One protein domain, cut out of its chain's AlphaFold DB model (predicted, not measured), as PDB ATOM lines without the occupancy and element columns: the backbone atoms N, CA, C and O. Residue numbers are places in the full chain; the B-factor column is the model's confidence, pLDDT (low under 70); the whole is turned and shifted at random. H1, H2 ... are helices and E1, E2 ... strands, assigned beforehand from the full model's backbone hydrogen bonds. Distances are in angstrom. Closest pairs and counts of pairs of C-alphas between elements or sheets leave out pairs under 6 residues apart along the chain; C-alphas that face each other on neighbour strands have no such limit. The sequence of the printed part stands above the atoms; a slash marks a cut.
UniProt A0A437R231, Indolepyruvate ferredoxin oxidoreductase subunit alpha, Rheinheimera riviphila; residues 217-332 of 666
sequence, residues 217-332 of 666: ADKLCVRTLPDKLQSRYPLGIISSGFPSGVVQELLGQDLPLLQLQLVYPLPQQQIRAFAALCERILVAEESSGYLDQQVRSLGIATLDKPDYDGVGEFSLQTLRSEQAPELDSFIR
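AT A GLANCE: This is residues 217 to 332 of the 666 residues of the protein "Indolepyruvate ferredoxin oxidoreductase subunit alpha" of Rheinheimera riviphila (UniProt A0A437R231). A small, twisted four-stranded sheet makes the core of three layers, with H2 and H3 packed over one face and H1 over the other. A long stretch with no named element, residues 298 to 326, leads to the short helix H4, away from the sheet. The printed part has 116 residues, with four named helices and four named strands in the order E1 E2 H1 E3 H2 E4 H3 H4; the sheet, E1 E3 E2 E4, is mixed. The class is mixed helices and strands, with under half of the residues in named elements; the whole is compact, radius of gyration of the C-alphas 12.8 A, spanning 35 by 31 by 27 A.

IN THESE COORDINATES: Find C-alpha 221 at (-61.040, 31.410, 39.729), where E1, residues 221 to 224, begins. Next come E2, 236 to 240, 13.7 A long, and H1, 241 to 250, 14.9 A. Then read E3, 257 to 260, H2, 268 to 277, 14.4 A, E4, 281 to 284, and H3, 290 to 297, 10.5 A. H4, 327 to 330, ends at C-alpha 330, (-37.570, 40.250, 42.124).

HOW THE PARTS SIT: Edge strand E1 is antiparallel to E3: N 222 and O 259 are 2.9 A apart. E2 is parallel to E3, with N 258 and O 237 at 2.9 A, and to E4, with N 284 and O 238 at 2.8 A. E2, H1, E3 form a strand-helix-strand unit, two parallel neighbour strands joined through a helix; E3, H2, E4 form a split one, E2 between its strands; both crossovers are right-handed. H1's height over the sheet is 8.3 A, H2's 8.9 A and H3's 9.5 A. The closest C-alphas are Ser 244 and Gln 259 for H1 and E3, 5.7 A, and Val 283 and Asp 292 for E4 and H3, 5.5 A. H4 is not on the sheet. Every O i to N i+4 pair is within hydrogen-bond range in H2 and H3, 5 of 6 in H1; H4 is too short for one.

THE WHOLE: The C-alphas farthest apart, Ser 231 and Val 311, are 37.1 A apart. The printed part has no cut; the links E1 to E2 and H3 to H4 are long. Look for pLDDT under 70 at, among them, residues 306 to 318 and 325 to 332.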
ATOM      1  N   ALA A 217     -67.054  27.498  41.832       75.56
ATOM      2  CA  ALA A 217     -65.622  27.537  42.120       75.56
ATOM      3  C   ALA A 217     -64.782  27.870  40.873       75.56
ATOM      4  O   ALA A 217     -63.837  28.648  40.976       75.56
ATOM      5  N   ASP A 218     -65.178  27.387  39.688       77.19
ATOM      6  CA  ASP A 218     -64.580  27.800  38.409       77.19
ATOM      7  C   ASP A 218     -64.702  29.315  38.155       77.19
ATOM      8  O   ASP A 218     -63.759  29.940  37.679       77.19
ATOM      9  N   LYS A 219     -65.847  29.930  38.483       78.38
ATOM     10  CA  LYS A 219     -66.069  31.387  38.346       78.38
ATOM     11  C   LYS A 219     -65.356  32.198  39.429       78.38
ATOM     12  O   LYS A 219     -64.989  33.341  39.183       78.38
ATOM     13  N   LEU A 220     -65.136  31.595  40.596       80.31
ATOM     14  CA  LEU A 220     -64.307  32.116  41.685       80.31
ATOM     15  C   LEU A 220     -62.795  31.920  41.420       80.31
ATOM     16  O   LEU A 220     -61.979  32.256  42.277       80.31
ATOM     17  N   CYS A 221     -62.411  31.416  40.240       82.62
ATOM     18  CA  CYS A 221     -61.040  31.410  39.729       82.62
ATOM     19  C   CYS A 221     -60.859  32.501  38.662       82.62
ATOM     20  O   CYS A 221     -61.153  32.294  37.483       82.62
ATOM     21  N   VAL A 222     -60.309  33.654  39.041       83.88
ATOM     22  CA  VAL A 222     -59.933  34.699  38.078       83.88
ATOM     23  C   VAL A 222     -58.550  34.365  37.515       83.88
ATOM     24  O   VAL A 222     -57.562  34.363  38.248       83.88
ATOM     25  N   ARG A 223     -58.468  34.058  36.213       85.69
ATOM     26  CA  ARG A 223     -57.199  33.756  35.531       85.69
ATOM     27  C   ARG A 223     -56.752  34.904  34.628       85.69
ATOM     28  O   ARG A 223     -57.213  35.010  33.491       85.69
ATOM     29  N   THR A 224     -55.780  35.677  35.094       84.81
ATOM     30  CA  THR A 224     -55.068  36.676  34.289       84.81
ATOM     31  C   THR A 224     -53.939  36.005  33.506       84.81
ATOM     32  O   THR A 224     -53.244  35.126  34.023       84.81
ATOM     33  N   LEU A 225     -53.750  36.405  32.247       85.38
ATOM     34  CA  LEU A 225     -52.617  36.007  31.407       85.38
ATOM     35  C   LEU A 225     -51.928  37.265  30.852       85.38
ATOM     36  O   LEU A 225     -52.638  38.216  30.529       85.38
ATOM     37  N   PRO A 226     -50.594  37.255  30.672       83.00
ATOM     38  CA  PRO A 226     -49.872  38.318  29.974       83.00
ATOM     39  C   PRO A 226     -50.379  38.539  28.543       83.00
ATOM     40  O   PRO A 226     -50.668  37.571  27.833       83.00
ATOM     41  N   ASP A 227     -50.369  39.794  28.078       75.75
ATOM     42  CA  ASP A 227     -50.737  40.187  26.701       75.75
ATOM     43  C   ASP A 227     -50.005  39.356  25.634       75.75
ATOM     44  O   ASP A 227     -50.543  39.013  24.576       75.75
ATOM     45  N   LYS A 228     -48.746  39.006  25.917       79.12
ATOM     46  CA  LYS A 228     -47.919  38.165  25.055       79.12
ATOM     47  C   LYS A 228     -48.196  36.685  25.324       79.12
ATOM     48  O   LYS A 228     -47.454  36.023  26.051       79.12
ATOM     49  N   LEU A 229     -49.240  36.177  24.670       79.69
ATOM     50  CA  LEU A 229     -49.630  34.767  24.702       79.69
ATOM     51  C   LEU A 229     -48.477  33.826  24.307       79.69
ATOM     52  O   LEU A 229     -47.764  34.058  23.327       79.69
ATOM     53  N   GLN A 230     -48.332  32.730  25.055       78.94
ATOM     54  CA  GLN A 230     -47.338  31.672  24.839       78.94
ATOM     55  C   GLN A 230     -48.006  30.292  24.901       78.94
ATOM     56  O   GLN A 230     -49.064  30.134  25.510       78.94
ATOM     57  N   SER A 231     -47.395  29.280  24.274       78.19
ATOM     58  CA  SER A 231     -47.871  27.887  24.339       78.19
ATOM     59  C   SER A 231     -47.686  27.260  25.725       78.19
ATOM     60  O   SER A 231     -48.465  26.391  26.111       78.19
ATOM     61  N   ARG A 232     -46.669  27.713  26.465       85.31
ATOM     62  CA  ARG A 232     -46.416  27.417  27.876       85.31
ATOM     63  C   ARG A 232     -45.595  28.565  28.471       85.31
ATOM     64  O   ARG A 232     -44.736  29.106  27.780       85.31
ATOM     65  N   TYR A 233     -45.861  28.943  29.716       89.12
ATOM     66  CA  TYR A 233     -45.181  30.043  30.406       89.12
ATOM     67  C   TYR A 233     -44.086  29.507  31.346       89.12
ATOM     68  O   TYR A 233     -44.344  28.527  32.049       89.12
ATOM     69  N   PRO A 234     -42.899  30.140  31.447       88.00
ATOM     70  CA  PRO A 234     -41.806  29.671  32.316       88.00
ATOM     71  C   PRO A 234     -42.158  29.554  33.808       88.00
ATOM     72  O   PRO A 234     -41.445  28.889  34.564       88.00
ATOM     73  N   LEU A 235     -43.213  30.244  34.241       88.56
ATOM     74  CA  LEU A 235     -43.653  30.403  35.621       88.56
ATOM     75  C   LEU A 235     -45.109  30.901  35.637       88.56
ATOM     76  O   LEU A 235     -45.500  31.649  34.743       88.56
ATOM     77  N   GLY A 236     -45.876  30.541  36.667       91.50
ATOM     78  CA  GLY A 236     -47.156  31.168  37.007       91.50
ATOM     79  C   GLY A 236     -47.381  31.200  38.520       91.50
ATOM     80  O   GLY A 236     -46.789  30.404  39.256       91.50
ATOM     81  N   ILE A 237     -48.225  32.123  38.987       92.00
ATOM     82  CA  ILE A 237     -48.552  32.296  40.409       92.00
ATOM     83  C   ILE A 237     -50.008  31.895  40.666       92.00
ATOM     84  O   ILE A 237     -50.909  32.283  39.925       92.00
ATOM     85  N   ILE A 238     -50.245  31.138  41.733       93.00
ATOM     86  CA  ILE A 238     -51.574  30.903  42.312       93.00
ATOM     87  C   ILE A 238     -51.673  31.755  43.577       93.00
ATOM     88  O   ILE A 238     -50.734  31.775  44.365       93.00
ATOM     89  N   SER A 239     -52.773  32.470  43.777       91.62
ATOM     90  CA  SER A 239     -52.925  33.425  44.879       91.62
ATOM     91  C   SER A 239     -54.355  33.447  45.408       91.62
ATOM     92  O   SER A 239     -55.272  33.002  44.720       91.62
ATOM     93  N   SER A 240     -54.581  34.016  46.589       89.25
ATOM     94  CA  SER A 240     -55.927  34.300  47.105       89.25
ATOM     95  C   SER A 240     -56.010  35.612  47.881       89.25
ATOM     96  O   SER A 240     -54.993  36.082  48.376       89.25
ATOM     97  N   GLY A 241     -57.219  36.165  48.034       80.94
ATOM     98  CA  GLY A 241     -57.478  37.292  48.940       80.94
ATOM     99  C   GLY A 241     -56.676  38.564  48.632       80.94
ATOM    100  O   GLY A 241     -56.347  38.834  47.474       80.94
ATOM    101  N   PHE A 242     -56.331  39.328  49.671       73.25
ATOM    102  CA  PHE A 242     -55.462  40.511  49.582       73.25
ATOM    103  C   PHE A 242     -54.134  40.275  48.812       73.25
ATOM    104  O   PHE A 242     -53.836  41.090  47.932       73.25
ATOM    105  N   PRO A 243     -53.386  39.161  49.010       85.00
ATOM    106  CA  PRO A 243     -52.251  38.785  48.157       85.00
ATOM    107  C   PRO A 243     -52.519  38.846  46.653       85.00
ATOM    108  O   PRO A 243     -51.654  39.285  45.898       85.00
ATOM    109  N   SER A 244     -53.712  38.451  46.199       86.94
ATOM    110  CA  SER A 244     -54.037  38.470  44.769       86.94
ATOM    111  C   SER A 244     -54.108  39.879  44.211       86.94
ATOM    112  O   SER A 244     -53.638  40.092  43.100       86.94
ATOM    113  N   GLY A 245     -54.630  40.844  44.976       71.38
ATOM    114  CA  GLY A 245     -54.613  42.252  44.578       71.38
ATOM    115  C   GLY A 245     -53.183  42.761  44.401       71.38
ATOM    116  O   GLY A 245     -52.845  43.295  43.349       71.38
ATOM    117  N   VAL A 246     -52.317  42.494  45.382       65.62
ATOM    118  CA  VAL A 246     -50.909  42.926  45.367       65.62
ATOM    119  C   VAL A 246     -50.108  42.248  44.242       65.62
ATOM    120  O   VAL A 246     -49.325  42.907  43.562       65.62
ATOM    121  N   VAL A 247     -50.310  40.951  43.983       83.31
ATOM    122  CA  VAL A 247     -49.652  40.252  42.861       83.31
ATOM    123  C   VAL A 247     -50.213  40.713  41.507       83.31
ATOM    124  O   VAL A 247     -49.446  40.894  40.562       83.31
ATOM    125  N   GLN A 248     -51.519  40.964  41.394       81.69
ATOM    126  CA  GLN A 248     -52.138  41.491  40.173       81.69
ATOM    127  C   GLN A 248     -51.665  42.920  39.853       81.69
ATOM    128  O   GLN A 248     -51.482  43.243  38.679       81.69
ATOM    129  N   GLU A 249     -51.440  43.750  40.874       68.50
ATOM    130  CA  GLU A 249     -50.917  45.117  40.750       68.50
ATOM    131  C   GLU A 249     -49.426  45.142  40.373       68.50
ATOM    132  O   GLU A 249     -49.025  45.934  39.522       68.50
ATOM    133  N   LEU A 250     -48.605  44.262  40.966       66.81
ATOM    134  CA  LEU A 250     -47.141  44.300  40.826       66.81
ATOM    135  C   LEU A 250     -46.554  43.360  39.758       66.81
ATOM    136  O   LEU A 250     -45.420  43.575  39.339       66.81
ATOM    137  N   LEU A 251     -47.276  42.313  39.341       73.94
ATOM    138  CA  LEU A 251     -46.789  41.280  38.407       73.94
ATOM    139  C   LEU A 251     -47.799  40.863  37.328       73.94
ATOM    140  O   LEU A 251     -47.433  40.147  36.394       73.94
ATOM    141  N   GLY A 252     -49.064  41.278  37.429       67.06
ATOM    142  CA  GLY A 252     -50.158  40.739  36.614       67.06
ATOM    143  C   GLY A 252     -50.144  41.091  35.119       67.06
ATOM    144  O   GLY A 252     -51.065  40.694  34.410       67.06
ATOM    145  N   GLN A 253     -49.134  41.828  34.638       71.56
ATOM    146  CA  GLN A 253     -48.859  42.043  33.207       71.56
ATOM    147  C   GLN A 253     -47.749  41.115  32.674       71.56
ATOM    148  O   GLN A 253     -47.754  40.779  31.492       71.56
ATOM    149  N   ASP A 254     -46.827  40.672  33.537       77.00
ATOM    150  CA  ASP A 254     -45.640  39.889  33.170       77.00
ATOM    151  C   ASP A 254     -45.826  38.379  33.376       77.00
ATOM    152  O   ASP A 254     -45.286  37.574  32.611       77.00
ATOM    153  N   LEU A 255     -46.596  37.976  34.396       84.50
ATOM    154  CA  LEU A 255     -46.794  36.574  34.772       84.50
ATOM    155  C   LEU A 255     -48.276  36.157  34.752       84.50
ATOM    156  O   LEU A 255     -49.144  36.934  35.151       84.50
ATOM    157  N   PRO A 256     -48.587  34.905  34.358       90.19
ATOM    158  CA  PRO A 256     -49.885  34.296  34.617       90.19
ATOM    159  C   PRO A 256     -50.219  34.306  36.110       90.19
ATOM    160  O   PRO A 256     -49.404  33.876  36.934       90.19
ATOM    161  N   LEU A 257     -51.445  34.713  36.438       90.75
ATOM    162  CA  LEU A 257     -51.992  34.690  37.793       90.75
ATOM    163  C   LEU A 257     -53.308  33.912  37.812       90.75
ATOM    164  O   LEU A 257     -54.211  34.187  37.021       90.75
ATOM    165  N   LEU A 258     -53.428  32.969  38.742       92.81
ATOM    166  CA  LEU A 258     -54.688  32.346  39.131       92.81
ATOM    167  C   LEU A 258     -55.088  32.873  40.513       92.81
ATOM    168  O   LEU A 258     -54.599  32.387  41.533       92.81
ATOM    169  N   GLN A 259     -55.970  33.869  40.544       90.62
ATOM    170  CA  GLN A 259     -56.587  34.364  41.769       90.62
ATOM    171  C   GLN A 259     -57.764  33.462  42.153       90.62
ATOM    172  O   GLN A 259     -58.747  33.342  41.423       90.62
ATOM    173  N   LEU A 260     -57.669  32.866  43.335       88.44
ATOM    174  CA  LEU A 260     -58.685  32.037  43.961       88.44
ATOM    175  C   LEU A 260     -59.477  32.875  44.969       88.44
ATOM    176  O   LEU A 260     -58.936  33.346  45.971       88.44
ATOM    177  N   GLN A 261     -60.769  33.055  44.705       82.12
ATOM    178  CA  GLN A 261     -61.731  33.638  45.647       82.12
ATOM    179  C   GLN A 261     -62.380  32.562  46.541       82.12
ATOM    180  O   GLN A 261     -62.964  32.890  47.570       82.12
ATOM    181  N   LEU A 262     -62.233  31.279  46.179       80.94
ATOM    182  CA  LEU A 262     -62.535  30.120  47.020       80.94
ATOM    183  C   LEU A 262     -61.220  29.484  47.498       80.94
ATOM    184  O   LEU A 262     -60.529  28.825  46.719       80.94
ATOM    185  N   VAL A 263     -60.875  29.699  48.771       77.38
ATOM    186  CA  VAL A 263     -59.569  29.295  49.334       77.38
ATOM    187  C   VAL A 263     -59.589  27.935  50.010       77.38
ATOM    188  O   VAL A 263     -58.644  27.177  49.872       77.38
ATOM    189  N   TYR A 264     -60.680  27.591  50.686       67.31
ATOM    190  CA  TYR A 264     -60.973  26.238  51.140       67.31
ATOM    191  C   TYR A 264     -62.425  25.966  50.755       67.31
ATOM    192  O   TYR A 264     -63.287  26.783  51.091       67.31
ATOM    193  N   PRO A 265     -62.732  24.869  50.051       73.69
ATOM    194  CA  PRO A 265     -61.841  23.840  49.503       73.69
ATOM    195  C   PRO A 265     -61.303  24.215  48.107       73.69
ATOM    196  O   PRO A 265     -61.960  24.930  47.354       73.69
ATOM    197  N   LEU A 266     -60.119  23.715  47.728       81.88
ATOM    198  CA  LEU A 266     -59.449  24.174  46.502       81.88
ATOM    199  C   LEU A 266     -60.029  23.630  45.186       81.88
ATOM    200  O   LEU A 266     -60.157  22.408  45.050       81.88
ATOM    201  N   PRO A 267     -60.224  24.486  44.158       85.50
ATOM    202  CA  PRO A 267     -60.656  24.086  42.817       85.50
ATOM    203  C   PRO A 267     -59.545  23.370  42.038       85.50
ATOM    204  O   PRO A 267     -58.876  23.925  41.160       85.50
ATOM    205  N   GLN A 268     -59.345  22.092  42.367       87.00
ATOM    206  CA  GLN A 268     -58.232  21.278  41.873       87.00
ATOM    207  C   GLN A 268     -58.131  21.240  40.344       87.00
ATOM    208  O   GLN A 268     -57.025  21.185  39.812       87.00
ATOM    209  N   GLN A 269     -59.258  21.259  39.624       85.69
ATOM    210  CA  GLN A 269     -59.255  21.196  38.163       85.69
ATOM    211  C   GLN A 269     -58.710  22.483  37.533       85.69
ATOM    212  O   GLN A 269     -57.866  22.393  36.641       85.69
ATOM    213  N   GLN A 270     -59.104  23.663  38.026       86.88
ATOM    214  CA  GLN A 270     -58.559  24.941  37.549       86.88
ATOM    215  C   GLN A 270     -57.082  25.089  37.915       86.88
ATOM    216  O   GLN A 270     -56.272  25.473  37.075       86.88
ATOM    217  N   ILE A 271     -56.712  24.679  39.129       90.25
ATOM    218  CA  ILE A 271     -55.323  24.659  39.597       90.25
ATOM    219  C   ILE A 271     -54.451  23.739  38.722       90.25
ATOM    220  O   ILE A 271     -53.376  24.146  38.288       90.25
ATOM    221  N   ARG A 272     -54.925  22.532  38.372       91.19
ATOM    222  CA  ARG A 272     -54.233  21.619  37.439       91.19
ATOM    223  C   ARG A 272     -54.175  22.169  36.010       91.19
ATOM    224  O   ARG A 272     -53.136  22.050  35.366       91.19
ATOM    225  N   ALA A 273     -55.253  22.776  35.516       89.38
ATOM    226  CA  ALA A 273     -55.300  23.365  34.176       89.38
ATOM    227  C   ALA A 273     -54.348  24.567  34.043       89.38
ATOM    228  O   ALA A 273     -53.656  24.698  33.037       89.38
ATOM    229  N   PHE A 274     -54.259  25.406  35.075       92.81
ATOM    230  CA  PHE A 274     -53.290  26.496  35.169       92.81
ATOM    231  C   PHE A 274     -51.851  25.977  35.296       92.81
ATOM    232  O   PHE A 274     -50.969  26.438  34.572       92.81
ATOM    233  N   ALA A 275     -51.616  24.960  36.133       90.88
ATOM    234  CA  ALA A 275     -50.310  24.316  36.262       90.88
ATOM    235  C   ALA A 275     -49.818  23.692  34.945       90.88
ATOM    236  O   ALA A 275     -48.631  23.764  34.651       90.88
ATOM    237  N   ALA A 276     -50.710  23.148  34.109       91.19
ATOM    238  CA  ALA A 276     -50.347  22.632  32.787       91.19
ATOM    239  C   ALA A 276     -49.848  23.730  31.821       91.19
ATOM    240  O   ALA A 276     -48.959  23.472  31.008       91.19
ATOM    241  N   LEU A 277     -50.370  24.959  31.937       90.19
ATOM    242  CA  LEU A 277     -49.912  26.121  31.158       90.19
ATOM    243  C   LEU A 277     -48.541  26.648  31.606       90.19
ATOM    244  O   LEU A 277     -47.953  27.455  30.888       90.19
ATOM    245  N   CYS A 278     -48.029  26.214  32.759       91.06
ATOM    246  CA  CYS A 278     -46.806  26.733  33.364       91.06
ATOM    247  C   CYS A 278     -45.712  25.658  33.433       91.06
ATOM    248  O   CYS A 278     -45.995  24.460  33.482       91.06
ATOM    249  N   GLU A 279     -44.445  26.070  33.450       90.44
ATOM    250  CA  GLU A 279     -43.307  25.162  33.665       90.44
ATOM    251  C   GLU A 279     -42.996  24.962  35.151       90.44
ATOM    252  O   GLU A 279     -42.599  23.872  35.556       90.44
ATOM    253  N   ARG A 280     -43.240  26.001  35.958       92.12
ATOM    254  CA  ARG A 280     -43.116  26.038  37.421       92.12
ATOM    255  C   ARG A 280     -44.302  26.808  38.008       92.12
ATOM    256  O   ARG A 280     -44.833  27.701  37.347       92.12
ATOM    257  N   ILE A 281     -44.692  26.494  39.243       93.00
ATOM    258  CA  ILE A 281     -45.785  27.166  39.965       93.00
ATOM    259  C   ILE A 281     -45.287  27.677  41.314       93.00
ATOM    260  O   ILE A 281     -44.662  26.925  42.060       93.00
ATOM    261  N   LEU A 282     -45.607  28.931  41.644       91.62
ATOM    262  CA  LEU A 282     -45.490  29.463  43.004       91.62
ATOM    263  C   LEU A 282     -46.875  29.782  43.584       91.62
ATOM    264  O   LEU A 282     -47.825  30.029  42.842       91.62
ATOM    265  N   VAL A 283     -46.977  29.789  44.912       91.06
ATOM    266  CA  VAL A 283     -48.213  30.060  45.651       91.06
ATOM    267  C   VAL A 283     -48.042  31.257  46.588       91.06
ATOM    268  O   VAL A 283     -47.103  31.276  47.388       91.06
ATOM    269  N   ALA A 284     -48.967  32.215  46.489       89.12
ATOM    270  CA  ALA A 284     -49.034  33.464  47.240       89.12
ATOM    271  C   ALA A 284     -50.187  33.462  48.258       89.12
ATOM    272  O   ALA A 284     -51.338  33.188  47.922       89.12
ATOM    273  N   GLU A 285     -49.858  33.744  49.514       83.19
ATOM    274  CA  GLU A 285     -50.712  33.511  50.682       83.19
ATOM    275  C   GLU A 285     -50.187  34.320  51.881       83.19
ATOM    276  O   GLU A 285     -49.018  34.699  51.909       83.19
ATOM    277  N   GLU A 286     -51.043  34.574  52.871       71.31
ATOM    278  CA  GLU A 286     -50.667  35.147  54.173       71.31
ATOM    279  C   GLU A 286     -51.143  34.249  55.324       71.31
ATOM    280  O   GLU A 286     -52.077  33.459  55.184       71.31
ATOM    281  N   SER A 287     -50.472  34.389  56.470       55.41
ATOM    282  CA  SER A 287     -50.831  33.795  57.765       55.41
ATOM    283  C   SER A 287     -50.742  32.259  57.922       55.41
ATOM    284  O   SER A 287     -50.880  31.766  59.035       55.41
ATOM    285  N   SER A 288     -50.489  31.472  56.869       69.69
ATOM    286  CA  SER A 288     -49.975  30.082  56.964       69.69
ATOM    287  C   SER A 288     -49.572  29.511  55.599       69.69
ATOM    288  O   SER A 288     -50.051  29.981  54.572       69.69
ATOM    289  N   GLY A 289     -48.758  28.448  55.572       75.25
ATOM    290  CA  GLY A 289     -48.432  27.671  54.357       75.25
ATOM    291  C   GLY A 289     -49.573  26.811  53.792       75.25
ATOM    292  O   GLY A 289     -49.312  25.813  53.121       75.25
ATOM    293  N   TYR A 290     -50.828  27.127  54.124       83.50
ATOM    294  CA  TYR A 290     -51.997  26.310  53.816       83.50
ATOM    295  C   TYR A 290     -52.197  26.096  52.309       83.50
ATOM    296  O   TYR A 290     -52.333  24.953  51.863       83.50
ATOM    297  N   LEU A 291     -52.226  27.173  51.521       85.94
ATOM    298  CA  LEU A 291     -52.541  27.115  50.098       85.94
ATOM    299  C   LEU A 291     -51.441  26.347  49.357       85.94
ATOM    300  O   LEU A 291     -51.745  25.501  48.516       85.94
ATOM    301  N   ASP A 292     -50.174  26.565  49.718       86.75
ATOM    302  CA  ASP A 292     -49.052  25.851  49.104       86.75
ATOM    303  C   ASP A 292     -49.041  24.362  49.470       86.75
ATOM    304  O   ASP A 292     -48.970  23.520  48.575       86.75
ATOM    305  N   GLN A 293     -49.213  24.004  50.748       84.56
ATOM    306  CA  GLN A 293     -49.316  22.600  51.167       84.56
ATOM    307  C   GLN A 293     -50.471  21.869  50.469       84.56
ATOM    308  O   GLN A 293     -50.315  20.716  50.052       84.56
ATOM    309  N   GLN A 294     -51.620  22.527  50.291       85.50
ATOM    310  CA  GLN A 294     -52.732  21.943  49.547       85.50
ATOM    311  C   GLN A 294     -52.395  21.756  48.064       85.50
ATOM    312  O   GLN A 294     -52.595  20.650  47.560       85.50
ATOM    313  N   VAL A 295     -51.846  22.765  47.371       88.38
ATOM    314  CA  VAL A 295     -51.458  22.641  45.950       88.38
ATOM    315  C   VAL A 295     -50.382  21.563  45.762       88.38
ATOM    316  O   VAL A 295     -50.533  20.722  44.871       88.38
ATOM    317  N   ARG A 296     -49.372  21.483  46.644       88.00
ATOM    318  CA  ARG A 296     -48.394  20.375  46.681       88.00
ATOM    319  C   ARG A 296     -49.077  19.020  46.812       88.00
ATOM    320  O   ARG A 296     -48.751  18.090  46.074       88.00
ATOM    321  N   SER A 297     -50.067  18.905  47.699       84.50
ATOM    322  CA  SER A 297     -50.801  17.650  47.918       84.50
ATOM    323  C   SER A 297     -51.625  17.183  46.707       84.50
ATOM    324  O   SER A 297     -51.997  16.013  46.638       84.50
ATOM    325  N   LEU A 298     -51.839  18.044  45.702       85.50
ATOM    326  CA  LEU A 298     -52.409  17.647  44.410       85.50
ATOM    327  C   LEU A 298     -51.406  16.895  43.513       85.50
ATOM    328  O   LEU A 298     -51.793  16.435  42.435       85.50
ATOM    329  N   GLY A 299     -50.138  16.775  43.913       86.38
ATOM    330  CA  GLY A 299     -49.046  16.272  43.075       86.38
ATOM    331  C   GLY A 299     -48.510  17.314  42.088       86.38
ATOM    332  O   GLY A 299     -47.832  16.958  41.127       86.38
ATOM    333  N   ILE A 300     -48.832  18.594  42.294       89.75
ATOM    334  CA  ILE A 300     -48.220  19.708  41.567       89.75
ATOM    335  C   ILE A 300     -46.963  20.094  42.338       89.75
ATOM    336  O   ILE A 300     -47.051  20.496  43.495       89.75
ATOM    337  N   ALA A 301     -45.798  19.982  41.703       87.12
ATOM    338  CA  ALA A 301     -44.562  20.498  42.275       87.12
ATOM    339  C   ALA A 301     -44.628  22.033  42.288       87.12
ATOM    340  O   ALA A 301     -44.369  22.686  41.274       87.12
ATOM    341  N   THR A 302     -45.018  22.602  43.427       88.94
ATOM    342  CA  THR A 302     -44.816  24.025  43.684       88.94
ATOM    343  C   THR A 302     -43.380  24.247  44.132       88.94
ATOM    344  O   THR A 302     -42.759  23.404  44.786       88.94
ATOM    345  N   LEU A 303     -42.852  25.393  43.738       88.44
ATOM    346  CA  LEU A 303     -41.498  25.843  44.018       88.44
ATOM    347  C   LEU A 303     -41.224  25.855  45.529       88.44
ATOM    348  O   LEU A 303     -42.059  26.336  46.285       88.44
ATOM    349  N   ASP A 304     -40.103  25.302  45.998       79.94
ATOM    350  CA  ASP A 304     -39.815  25.180  47.436       79.94
ATOM    351  C   ASP A 304     -39.523  26.521  48.099       79.94
ATOM    352  O   ASP A 304     -38.682  27.301  47.647       79.94
ATOM    353  N   LYS A 305     -40.223  26.762  49.200       81.12
ATOM    354  CA  LYS A 305     -40.375  28.059  49.838       81.12
ATOM    355  C   LYS A 305     -39.678  28.038  51.247       81.12
ATOM    356  O   LYS A 305     -39.995  27.099  51.972       81.12
ATOM    357  N   PRO A 306     -38.722  28.944  51.637       65.06
ATOM    358  CA  PRO A 306     -38.030  28.830  52.969       65.06
ATOM    359  C   PRO A 306     -37.878  29.972  54.080       65.06
ATOM    360  O   PRO A 306     -37.095  29.714  54.987       65.06
ATOM    361  N   ASP A 307     -38.565  31.148  54.134       57.88
ATOM    362  CA  ASP A 307     -38.593  32.141  55.291       57.88
ATOM    363  C   ASP A 307     -40.025  32.439  55.897       57.88
ATOM    364  O   ASP A 307     -40.176  33.394  56.654       57.88
ATOM    365  N   TYR A 308     -41.110  31.699  55.607       67.88
ATOM    366  CA  TYR A 308     -42.503  32.022  56.055       67.88
ATOM    367  C   TYR A 308     -42.976  31.067  57.140       67.88
ATOM    368  O   TYR A 308     -43.559  30.019  56.880       67.88
ATOM    369  N   ASP A 309     -42.787  31.483  58.380       64.06
ATOM    370  CA  ASP A 309     -43.431  30.888  59.551       64.06
ATOM    371  C   ASP A 309     -44.975  30.926  59.510       64.06
ATOM    372  O   ASP A 309     -45.625  30.148  60.209       64.06
ATOM    373  N   GLY A 310     -45.562  31.794  58.679       62.28
ATOM    374  CA  GLY A 310     -47.000  32.043  58.620       62.28
ATOM    375  C   GLY A 310     -47.452  33.214  59.497       62.28
ATOM    376  O   GLY A 310     -48.584  33.207  59.965       62.28
ATOM    377  N   VAL A 311     -46.605  34.214  59.761       43.91
ATOM    378  CA  VAL A 311     -46.930  35.322  60.676       43.91
ATOM    379  C   VAL A 311     -46.937  36.685  59.958       43.91
ATOM    380  O   VAL A 311     -46.004  37.024  59.237       43.91
ATOM    381  N   GLY A 312     -47.980  37.498  60.193       44.88
ATOM    382  CA  GLY A 312     -48.088  38.900  59.733       44.88
ATOM    383  C   GLY A 312     -49.013  39.164  58.527       44.88
ATOM    384  O   GLY A 312     -49.622  38.241  57.982       44.88
ATOM    385  N   GLU A 313     -49.128  40.449  58.138       43.12
ATOM    386  CA  GLU A 313     -49.777  40.911  56.887       43.12
ATOM    387  C   GLU A 313     -49.033  40.358  55.654       43.12
ATOM    388  O   GLU A 313     -47.799  40.267  55.659       43.12
ATOM    389  N   PHE A 314     -49.746  40.083  54.551       62.44
ATOM    390  CA  PHE A 314     -49.084  39.817  53.275       62.44
ATOM    391  C   PHE A 314     -48.209  40.992  52.857       62.44
ATOM    392  O   PHE A 314     -48.654  42.114  52.606       62.44
ATOM    393  N   SER A 315     -46.953  40.659  52.640       54.34
ATOM    394  CA  SER A 315     -46.060  41.391  51.766       54.34
ATOM    395  C   SER A 315     -45.567  40.420  50.700       54.34
ATOM    396  O   SER A 315     -45.726  39.202  50.830       54.34
ATOM    397  N   LEU A 316     -44.847  40.936  49.699       64.56
ATOM    398  CA  LEU A 316     -44.034  40.081  48.831       64.56
ATOM    399  C   LEU A 316     -43.126  39.130  49.647       64.56
ATOM    400  O   LEU A 316     -42.760  38.097  49.097       64.56
ATOM    401  N   GLN A 317     -42.836  39.434  50.940       58.28
ATOM    402  CA  GLN A 317     -41.994  38.727  51.945       58.28
ATOM    403  C   GLN A 317     -42.346  37.267  52.237       58.28
ATOM    404  O   GLN A 317     -41.734  36.663  53.102       58.28
ATOM    405  N   THR A 318     -43.219  36.685  51.418       62.19
ATOM    406  CA  THR A 318     -43.767  35.332  51.506       62.19
ATOM    407  C   THR A 318     -43.716  34.580  50.158       62.19
ATOM    408  O   THR A 318     -44.462  33.616  49.967       62.19
ATOM    409  N   LEU A 319     -42.826  34.960  49.212       76.44
ATOM    410  CA  LEU A 319     -42.815  34.402  47.837       76.44
ATOM    411  C   LEU A 319     -41.490  33.817  47.234       76.44
ATOM    412  O   LEU A 319     -41.545  33.349  46.100       76.44
ATOM    413  N   ARG A 320     -40.297  33.823  47.869       68.25
ATOM    414  CA  ARG A 320     -39.041  33.251  47.263       68.25
ATOM    415  C   ARG A 320     -39.129  31.753  46.965       68.25
ATOM    416  O   ARG A 320     -39.850  31.001  47.615       68.25
ATOM    417  N   SER A 321     -38.255  31.314  46.065       71.12
ATOM    418  CA  SER A 321     -37.835  29.922  45.940       71.12
ATOM    419  C   SER A 321     -36.538  29.815  45.147       71.12
ATOM    420  O   SER A 321     -36.482  30.287  44.013       71.12
ATOM    421  N   GLU A 322     -35.540  29.093  45.663       72.88
ATOM    422  CA  GLU A 322     -34.253  28.885  44.967       72.88
ATOM    423  C   GLU A 322     -34.402  28.206  43.586       72.88
ATOM    424  O   GLU A 322     -33.485  28.224  42.768       72.88
ATOM    425  N   GLN A 323     -35.570  27.619  43.314       76.31
ATOM    426  CA  GLN A 323     -35.936  26.932  42.072       76.31
ATOM    427  C   GLN A 323     -36.539  27.876  41.006       76.31
ATOM    428  O   GLN A 323     -36.778  27.469  39.863       76.31
ATOM    429  N   ALA A 324     -36.781  29.145  41.349       76.50
ATOM    430  CA  ALA A 324     -37.221  30.182  40.418       76.50
ATOM    431  C   ALA A 324     -36.392  31.468  40.548       76.50
ATOM    432  O   ALA A 324     -36.979  32.509  40.825       76.50
ATOM    433  N   PRO A 325     -35.057  31.425  40.347       61.91
ATOM    434  CA  PRO A 325     -34.119  32.520  40.636       61.91
ATOM    435  C   PRO A 325     -34.399  33.847  39.910       61.91
ATOM    436  O   PRO A 325     -33.801  34.856  40.263       61.91
ATOM    437  N   GLU A 326     -35.283  33.890  38.910       69.25
ATOM    438  CA  GLU A 326     -35.791  35.146  38.345       69.25
ATOM    439  C   GLU A 326     -36.900  35.768  39.210       69.25
ATOM    440  O   GLU A 326     -36.848  36.958  39.536       69.25
ATOM    441  N   LEU A 327     -37.862  34.949  39.651       67.38
ATOM    442  CA  LEU A 327     -38.888  35.351  40.605       67.38
ATOM    443  C   LEU A 327     -38.210  35.610  41.940       67.38
ATOM    444  O   LEU A 327     -38.213  36.731  42.396       67.38
ATOM    445  N   ASP A 328     -37.480  34.640  42.469       50.47
ATOM    446  CA  ASP A 328     -36.507  34.694  43.564       50.47
ATOM    447  C   ASP A 328     -35.272  35.589  43.274       50.47
ATOM    448  O   ASP A 328     -34.225  35.425  43.888       50.47
ATOM    449  N   SER A 329     -35.407  36.587  42.390       55.19
ATOM    450  CA  SER A 329     -34.574  37.797  42.326       55.19
ATOM    451  C   SER A 329     -35.419  39.059  42.532       55.19
ATOM    452  O   SER A 329     -35.116  39.817  43.451       55.19
ATOM    453  N   PHE A 330     -36.523  39.250  41.787       62.25
ATOM    454  CA  PHE A 330     -37.570  40.250  42.124       62.25
ATOM    455  C   PHE A 330     -38.029  40.101  43.585       62.25
ATOM    456  O   PHE A 330     -38.260  41.061  44.313       62.25
ATOM    457  N   ILE A 331     -38.068  38.846  44.005       42.00
ATOM    458  CA  ILE A 331     -38.498  38.342  45.281       42.00
ATOM    459  C   ILE A 331     -37.289  37.877  46.104       42.00
ATOM    460  O   ILE A 331     -37.522  37.500  47.232       42.00
ATOM    461  N   ARG A 332     -35.988  37.989  45.734       43.84
ATOM    462  CA  ARG A 332     -34.906  37.687  46.731       43.84
ATOM    463  C   ARG A 332     -34.838  38.649  47.925       43.84
ATOM    464  O   ARG A 332     -34.019  38.462  48.819       43.84
TER     465      ARG A 332